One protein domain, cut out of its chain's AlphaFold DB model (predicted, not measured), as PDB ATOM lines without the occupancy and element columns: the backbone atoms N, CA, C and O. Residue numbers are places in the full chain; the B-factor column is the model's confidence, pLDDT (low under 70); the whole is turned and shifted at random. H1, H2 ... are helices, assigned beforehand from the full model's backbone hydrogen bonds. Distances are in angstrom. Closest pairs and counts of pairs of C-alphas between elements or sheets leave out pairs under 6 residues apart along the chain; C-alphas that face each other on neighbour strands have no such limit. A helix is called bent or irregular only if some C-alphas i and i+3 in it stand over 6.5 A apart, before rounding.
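AT A GLANCE: This is residues 164 to 219 of the 219 residues of the protein "Hemerythrin domain-containing protein" of Geodermatophilaceae bacterium (UniProt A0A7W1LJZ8). The chain draws an open frame of three helices: H1 makes one side, H2 runs back beside it the opposite way, and the long bent helix H3 makes the base, where its second arm, H3b, crosses H1 and packs on it. Residues 189 to 194 stick out at the corner where H2 gives way to H3. The printed part has 56 residues with three named helices, in the order H1, H2, H3, and no named strand; the class is all helix. The whole is compact, with a radius of gyration of the C-alphas of 11.5 A, and the C-alphas span 32 by 23 by 18 A.

HOW THE PARTS SIT: Start with H1, residues 165 to 178, and look next at H2, residues 181 to 189. They are close but not clearly touching, at a shallow tilt of 29 degrees, opposite ways; their closest C-alphas, those of Val 176 and Ala 184, are 6.1 A apart. Go on to H3, residues 193 to 215, assigned as one helix by its hydrogen bonds but bent, with C-alphas 201 and 204 7.0 A apart. Its arms, H3a, residues 193 to 201, and H3b, residues 204 to 215, stand at a steep tilt of 46 degrees. H3b is itself irregular: C-alphas 210 and 213 are 6.7 A apart. H2 and H3a are close but not clearly touching, with the closest C-alphas, those of Phe 188 and Lys 196, 6.7 A apart, and they run opposite ways at a steep tilt of 50 degrees. H1 touches H3b with residues 169 to 173 alone, about perpendicular at 74 degrees; the closest C-alphas, those of Ile 170 and Tyr 207, are 5.3 A apart. H2 and H3b are apart. Every O i to N i+4 pair is within hydrogen-bond range in H2 and H3a; in H1 it is 8 of 10 and in H3b 6 of 8.

IN THESE COORDINATES: Find C-alpha 165 at (-53.623, -27.843, -14.728); from there H1 runs 21.0 A to C-alpha 178 at (-48.014, -8.763, -7.838). H2 measures 11.8 A from C-alpha 181 to C-alpha 189. H3a covers 12.6 A from C-alpha 193, and H3b 15.8 A to C-alpha 215 at (-38.793, -11.718, -19.608).

THE WHOLE: The two C-alphas farthest apart, those of Pro 192 and Gly 216, are 32.5 A apart. The printed part has no cut and ends at residue 219, the chain's last. Both links, H1 to H2 and H2 to H3, are tight. The mean pLDDT of the printed part is 91.2; look for values under 70 at residues 217 to 219.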
ATOM      1  N   THR A 164     -56.395 -24.823 -17.470       96.62
ATOM      2  CA  THR A 164     -55.791 -26.167 -17.460       96.62
ATOM      3  C   THR A 164     -54.849 -26.354 -16.259       96.62
ATOM      4  O   THR A 164     -54.313 -25.378 -15.724       96.62
ATOM      5  N   PRO A 165     -54.539 -27.600 -15.846       93.38
ATOM      6  CA  PRO A 165     -53.623 -27.843 -14.728       93.38
ATOM      7  C   PRO A 165     -52.243 -27.183 -14.875       93.38
ATOM      8  O   PRO A 165     -51.649 -26.780 -13.879       93.38
ATOM      9  N   ALA A 166     -51.727 -27.058 -16.103       92.56
ATOM     10  CA  ALA A 166     -50.465 -26.368 -16.360       92.56
ATOM     11  C   ALA A 166     -50.607 -24.845 -16.212       92.56
ATOM     12  O   ALA A 166     -49.778 -24.212 -15.559       92.56
ATOM     13  N   GLN A 167     -51.682 -24.276 -16.762       96.25
ATOM     14  CA  GLN A 167     -51.988 -22.846 -16.690       96.25
ATOM     15  C   GLN A 167     -52.250 -22.359 -15.264       96.25
ATOM     16  O   GLN A 167     -51.862 -21.246 -14.927       96.25
ATOM     17  N   ARG A 168     -52.809 -23.202 -14.388       95.50
ATOM     18  CA  ARG A 168     -52.994 -22.860 -12.966       95.50
ATOM     19  C   ARG A 168     -51.679 -22.502 -12.273       95.50
ATOM     20  O   ARG A 168     -51.668 -21.618 -11.419       95.50
ATOM     21  N   TRP A 169     -50.559 -23.128 -12.654       95.56
ATOM     22  CA  TRP A 169     -49.243 -22.740 -12.129       95.56
ATOM     23  C   TRP A 169     -48.793 -21.370 -12.620       95.56
ATOM     24  O   TRP A 169     -48.142 -20.652 -11.864       95.56
ATOM     25  N   ILE A 170     -49.140 -21.022 -13.858       96.62
ATOM     26  CA  ILE A 170     -48.821 -19.727 -14.457       96.62
ATOM     27  C   ILE A 170     -49.624 -18.631 -13.754       96.62
ATOM     28  O   ILE A 170     -49.021 -17.743 -13.160       96.62
ATOM     29  N   ALA A 171     -50.951 -18.774 -13.705       96.06
ATOM     30  CA  ALA A 171     -51.848 -17.826 -13.044       96.06
ATOM     31  C   ALA A 171     -51.480 -17.616 -11.561       96.06
ATOM     32  O   ALA A 171     -51.370 -16.484 -11.095       96.06
ATOM     33  N   THR A 172     -51.194 -18.702 -10.825       95.75
ATOM     34  CA  THR A 172     -50.749 -18.602  -9.419       95.75
ATOM     35  C   THR A 172     -49.423 -17.851  -9.297       95.75
ATOM     36  O   THR A 172     -49.239 -17.078  -8.361       95.75
ATOM     37  N   GLY A 173     -48.484 -18.076 -10.218       96.19
ATOM     38  CA  GLY A 173     -47.199 -17.387 -10.204       96.19
ATOM     39  C   GLY A 173     -47.319 -15.893 -10.437       96.19
ATOM     40  O   GLY A 173     -46.721 -15.132  -9.687       96.19
ATOM     41  N   GLN A 174     -48.142 -15.480 -11.396       95.62
ATOM     42  CA  GLN A 174     -48.377 -14.064 -11.674       95.62
ATOM     43  C   GLN A 174     -49.078 -13.356 -10.520       95.62
ATOM     44  O   GLN A 174     -48.663 -12.267 -10.140       95.62
ATOM     45  N   MET A 175     -50.072 -14.008  -9.907       96.25
ATOM     46  CA  MET A 175     -50.702 -13.502  -8.687       96.25
ATOM     47  C   MET A 175     -49.662 -13.284  -7.584       96.25
ATOM     48  O   MET A 175     -49.605 -12.209  -7.002       96.25
ATOM     49  N   VAL A 176     -48.779 -14.261  -7.350       96.00
ATOM     50  CA  VAL A 176     -47.719 -14.144  -6.335       96.00
ATOM     51  C   VAL A 176     -46.708 -13.042  -6.657       96.00
ATOM     52  O   VAL A 176     -46.154 -12.466  -5.729       96.00
ATOM     53  N   GLU A 177     -46.439 -12.747  -7.931       95.06
ATOM     54  CA  GLU A 177     -45.514 -11.666  -8.294       95.06
ATOM     55  C   GLU A 177     -46.059 -10.267  -7.990       95.06
ATOM     56  O   GLU A 177     -45.265  -9.367  -7.718       95.06
ATOM     57  N   VAL A 178     -47.379 -10.074  -8.060       96.00
ATOM     58  CA  VAL A 178     -48.014  -8.763  -7.838       96.00
ATOM     59  C   VAL A 178     -48.640  -8.619  -6.449       96.00
ATOM     60  O   VAL A 178     -49.000  -7.508  -6.053       96.00
ATOM     61  N   ALA A 179     -48.795  -9.727  -5.721       96.19
ATOM     62  CA  ALA A 179     -49.327  -9.756  -4.369       96.19
ATOM     63  C   ALA A 179     -48.309  -9.238  -3.345       96.19
ATOM     64  O   ALA A 179     -47.118  -9.549  -3.397       96.19
ATOM     65  N   THR A 180     -48.810  -8.523  -2.346       95.88
ATOM     66  CA  THR A 180     -48.127  -8.365  -1.059       95.88
ATOM     67  C   THR A 180     -48.063  -9.703  -0.313       95.88
ATOM     68  O   THR A 180     -48.814 -10.639  -0.605       95.88
ATOM     69  N   ASP A 181     -47.195  -9.801   0.698       94.44
ATOM     70  CA  ASP A 181     -47.110 -11.003   1.539       94.44
ATOM     71  C   ASP A 181     -48.451 -11.327   2.225       94.44
ATOM     72  O   ASP A 181     -48.809 -12.500   2.367       94.44
ATOM     73  N   GLU A 182     -49.211 -10.298   2.608       94.19
ATOM     74  CA  GLU A 182     -50.534 -10.428   3.226       94.19
ATOM     75  C   GLU A 182     -51.580 -10.940   2.227       94.19
ATOM     76  O   GLU A 182     -52.273 -11.920   2.513       94.19
ATOM     77  N   GLU A 183     -51.648 -10.353   1.028       95.38
ATOM     78  CA  GLU A 183     -52.544 -10.797  -0.050       95.38
ATOM     79  C   GLU A 183     -52.238 -12.243  -0.471       95.38
ATOM     80  O   GLU A 183     -53.142 -13.074  -0.596       95.38
ATOM     81  N   ALA A 184     -50.955 -12.588  -0.619       94.50
ATOM     82  CA  ALA A 184     -50.546 -13.950  -0.928       94.50
ATOM     83  C   ALA A 184     -50.954 -14.914   0.198       94.50
ATOM     84  O   ALA A 184     -51.508 -15.983  -0.073       94.50
ATOM     85  N   ALA A 185     -50.717 -14.558   1.466       93.56
ATOM     86  CA  ALA A 185     -51.122 -15.380   2.605       93.56
ATOM     87  C   ALA A 185     -52.644 -15.591   2.657       93.56
ATOM     88  O   ALA A 185     -53.082 -16.712   2.925       93.56
ATOM     89  N   MET A 186     -53.429 -14.559   2.341       92.94
ATOM     90  CA  MET A 186     -54.891 -14.603   2.256       92.94
ATOM     91  C   MET A 186     -55.365 -15.555   1.146       92.94
ATOM     92  O   MET A 186     -56.113 -16.497   1.431       92.94
ATOM     93  N   MET A 187     -54.832 -15.430  -0.074       91.94
ATOM     94  CA  MET A 187     -55.160 -16.330  -1.191       91.94
ATOM     95  C   MET A 187     -54.748 -17.780  -0.913       91.94
ATOM     96  O   MET A 187     -55.533 -18.715  -1.093       91.94
ATOM     97  N   PHE A 188     -53.530 -18.003  -0.404       92.50
ATOM     98  CA  PHE A 188     -53.089 -19.346  -0.020       92.50
ATOM     99  C   PHE A 188     -53.834 -19.883   1.200       92.50
ATOM    100  O   PHE A 188     -53.897 -21.100   1.360       92.50
ATOM    101  N   GLY A 189     -54.384 -19.029   2.067       91.00
ATOM    102  CA  GLY A 189     -55.182 -19.397   3.236       91.00
ATOM    103  C   GLY A 189     -56.327 -20.339   2.877       91.00
ATOM    104  O   GLY A 189     -56.463 -21.386   3.515       91.00
ATOM    105  N   LYS A 190     -57.017 -20.029   1.773       85.19
ATOM    106  CA  LYS A 190     -58.192 -20.734   1.233       85.19
ATOM    107  C   LYS A 190     -57.893 -22.113   0.637       85.19
ATOM    108  O   LYS A 190     -58.791 -22.933   0.478       85.19
ATOM    109  N   LEU A 191     -56.633 -22.396   0.298       86.88
ATOM    110  CA  LEU A 191     -56.260 -23.644  -0.370       86.88
ATOM    111  C   LEU A 191     -56.047 -24.805   0.623       86.88
ATOM    112  O   LEU A 191     -55.541 -24.593   1.728       86.88
ATOM    113  N   PRO A 192     -56.311 -26.066   0.231       88.38
ATOM    114  CA  PRO A 192     -55.952 -27.227   1.043       88.38
ATOM    115  C   PRO A 192     -54.429 -27.338   1.270       88.38
ATOM    116  O   PRO A 192     -53.652 -27.041   0.354       88.38
ATOM    117  N   PRO A 193     -53.953 -27.834   2.434       92.94
ATOM    118  CA  PRO A 193     -52.519 -27.957   2.726       92.94
ATOM    119  C   PRO A 193     -51.681 -28.672   1.646       92.94
ATOM    120  O   PRO A 193     -50.599 -28.167   1.327       92.94
ATOM    121  N   PRO A 194     -52.151 -29.770   1.010       91.88
ATOM    122  CA  PRO A 194     -51.402 -30.420  -0.068       91.88
ATOM    123  C   PRO A 194     -51.116 -29.497  -1.259       91.88
ATOM    124  O   PRO A 194     -50.031 -29.556  -1.836       91.88
ATOM    125  N   VAL A 195     -52.048 -28.598  -1.598       90.12
ATOM    126  CA  VAL A 195     -51.886 -27.639  -2.704       90.12
ATOM    127  C   VAL A 195     -50.810 -26.606  -2.366       90.12
ATOM    128  O   VAL A 195     -49.947 -26.328  -3.198       90.12
ATOM    129  N   LYS A 196     -50.785 -26.098  -1.124       92.06
ATOM    130  CA  LYS A 196     -49.752 -25.149  -0.659       92.06
ATOM    131  C   LYS A 196     -48.353 -25.768  -0.727       92.06
ATOM    132  O   LYS A 196     -47.396 -25.112  -1.142       92.06
ATOM    133  N   VAL A 197     -48.230 -27.039  -0.339       93.50
ATOM    134  CA  VAL A 197     -46.972 -27.792  -0.430       93.50
ATOM    135  C   VAL A 197     -46.565 -27.986  -1.893       93.50
ATOM    136  O   VAL A 197     -45.420 -27.701  -2.248       93.50
ATOM    137  N   LEU A 198     -47.498 -28.387  -2.760       93.56
ATOM    138  CA  LEU A 198     -47.224 -28.587  -4.185       93.56
ATOM    139  C   LEU A 198     -46.801 -27.286  -4.882       93.56
ATOM    140  O   LEU A 198     -45.877 -27.299  -5.697       93.56
ATOM    141  N   TRP A 199     -47.396 -26.149  -4.513       93.94
ATOM    142  CA  TRP A 199     -46.950 -24.833  -4.973       93.94
ATOM    143  C   TRP A 199     -45.481 -24.569  -4.616       93.94
ATOM    144  O   TRP A 199     -44.682 -24.216  -5.487       93.94
ATOM    145  N   ARG A 200     -45.102 -24.789  -3.349       92.25
ATOM    146  CA  ARG A 200     -43.732 -24.552  -2.859       92.25
ATOM    147  C   ARG A 200     -42.701 -25.456  -3.537       92.25
ATOM    148  O   ARG A 200     -41.619 -24.979  -3.864       92.25
ATOM    149  N   LEU A 201     -43.030 -26.733  -3.744       93.25
ATOM    150  CA  LEU A 201     -42.095 -27.735  -4.273       93.25
ATOM    151  C   LEU A 201     -42.025 -27.760  -5.806       93.25
ATOM    152  O   LEU A 201     -40.965 -28.021  -6.373       93.25
ATOM    153  N   VAL A 202     -43.147 -27.509  -6.485       94.12
ATOM    154  CA  VAL A 202     -43.286 -27.694  -7.939       94.12
ATOM    155  C   VAL A 202     -43.735 -26.411  -8.626       94.12
ATOM    156  O   VAL A 202     -43.091 -25.991  -9.590       94.12
ATOM    157  N   GLY A 203     -44.801 -25.781  -8.130       93.44
ATOM    158  CA  GLY A 203     -45.443 -24.629  -8.772       93.44
ATOM    159  C   GLY A 203     -44.484 -23.468  -9.039       93.44
ATOM    160  O   GLY A 203     -44.337 -23.061 -10.191       93.44
ATOM    161  N   LYS A 204     -43.720 -23.033  -8.027       94.19
ATOM    162  CA  LYS A 204     -42.712 -21.962  -8.175       94.19
ATOM    163  C   LYS A 204     -41.696 -22.253  -9.282       94.19
ATOM    164  O   LYS A 204     -41.365 -21.379 -10.077       94.19
ATOM    165  N   ARG A 205     -41.209 -23.497  -9.359       95.19
ATOM    166  CA  ARG A 205     -40.240 -23.914 -10.387       95.19
ATOM    167  C   ARG A 205     -40.873 -23.974 -11.775       95.19
ATOM    168  O   ARG A 205     -40.203 -23.660 -12.754       95.19
ATOM    169  N   LYS A 206     -42.128 -24.421 -11.872       95.69
ATOM    170  CA  LYS A 206     -42.880 -24.461 -13.133       95.69
ATOM    171  C   LYS A 206     -43.134 -23.054 -13.661       95.69
ATOM    172  O   LYS A 206     -42.848 -22.817 -14.827       95.69
ATOM    173  N   TYR A 207     -43.569 -22.139 -12.799       96.25
ATOM    174  CA  TYR A 207     -43.764 -20.742 -13.168       96.25
ATOM    175  C   TYR A 207     -42.457 -20.070 -13.598       96.25
ATOM    176  O   TYR A 207     -42.400 -19.488 -14.673       96.25
ATOM    177  N   ARG A 208     -41.372 -20.239 -12.831       94.81
ATOM    178  CA  ARG A 208     -40.059 -19.686 -13.194       94.81
ATOM    179  C   ARG A 208     -39.607 -20.130 -14.590       94.81
ATOM    180  O   ARG A 208     -39.255 -19.301 -15.414       94.81
ATOM    181  N   ARG A 209     -39.700 -21.432 -14.876       94.94
ATOM    182  CA  ARG A 209     -39.371 -21.992 -16.198       94.94
ATOM    183  C   ARG A 209     -40.249 -21.460 -17.327       94.94
ATOM    184  O   ARG A 209     -39.818 -21.489 -18.470       94.94
ATOM    185  N   TYR A 210     -41.479 -21.066 -17.014       96.00
ATOM    186  CA  TYR A 210     -42.385 -20.456 -17.976       96.00
ATOM    187  C   TYR A 210     -42.010 -18.995 -18.245       96.00
ATOM    188  O   TYR A 210     -41.954 -18.601 -19.400       96.00
ATOM    189  N   ILE A 211     -41.722 -18.211 -17.198       96.00
ATOM    190  CA  ILE A 211     -41.556 -16.757 -17.316       96.00
ATOM    191  C   ILE A 211     -40.141 -16.316 -17.726       96.00
ATOM    192  O   ILE A 211     -39.991 -15.278 -18.369       96.00
ATOM    193  N   GLU A 212     -39.104 -17.100 -17.402       94.31
ATOM    194  CA  GLU A 212     -37.700 -16.788 -17.728       94.31
ATOM    195  C   GLU A 212     -37.450 -16.581 -19.236       94.31
ATOM    196  O   GLU A 212     -36.839 -15.572 -19.586       94.31
ATOM    197  N   PRO A 213     -37.933 -17.443 -20.155       92.62
ATOM    198  CA  PRO A 213     -37.753 -17.218 -21.594       92.62
ATOM    199  C   PRO A 213     -38.482 -15.974 -22.121       92.62
ATOM    200  O   PRO A 213     -38.077 -15.408 -23.129       92.62
ATOM    201  N   ILE A 214     -39.552 -15.545 -21.445       95.12
ATOM    202  CA  ILE A 214     -40.381 -14.406 -21.862       95.12
ATOM    203  C   ILE A 214     -39.702 -13.089 -21.469       95.12
ATOM    204  O   ILE A 214     -39.530 -12.192 -22.295       95.12
ATOM    205  N   ARG A 215     -39.295 -12.972 -20.199       90.50
ATOM    206  CA  ARG A 215     -38.793 -11.718 -19.608       90.50
ATOM    207  C   ARG A 215     -37.269 -11.635 -19.506       90.50
ATOM    208  O   ARG A 215     -36.749 -10.596 -19.111       90.50
ATOM    209  N   GLY A 216     -36.564 -12.713 -19.841       78.75
ATOM    210  CA  GLY A 216     -35.171 -12.903 -19.455       78.75
ATOM    211  C   GLY A 216     -35.046 -13.321 -17.987       78.75
ATOM    212  O   GLY A 216     -35.998 -13.259 -17.204       78.75
ATOM    213  N   ALA A 217     -33.854 -13.770 -17.593       58.81
ATOM    214  CA  ALA A 217     -33.573 -14.052 -16.191       58.81
ATOM    215  C   ALA A 217     -33.616 -12.738 -15.391       58.81
ATOM    216  O   ALA A 217     -32.823 -11.831 -15.646       58.81
ATOM    217  N   ARG A 218     -34.531 -12.628 -14.418       51.00
ATOM    218  CA  ARG A 218     -34.394 -11.615 -13.362       51.00
ATOM    219  C   ARG A 218     -33.150 -11.978 -12.525       51.00
ATOM    220  O   ARG A 218     -32.969 -13.170 -12.264       51.00
ATOM    221  N   PRO A 219     -32.296 -11.004 -12.161       37.16
ATOM    222  CA  PRO A 219     -31.145 -11.244 -11.291       37.16
ATOM    223  C   PRO A 219     -31.548 -11.810  -9.923       37.16
ATOM    224  O   PRO A 219     -32.689 -11.545  -9.474       37.16
TER     225      PRO A 219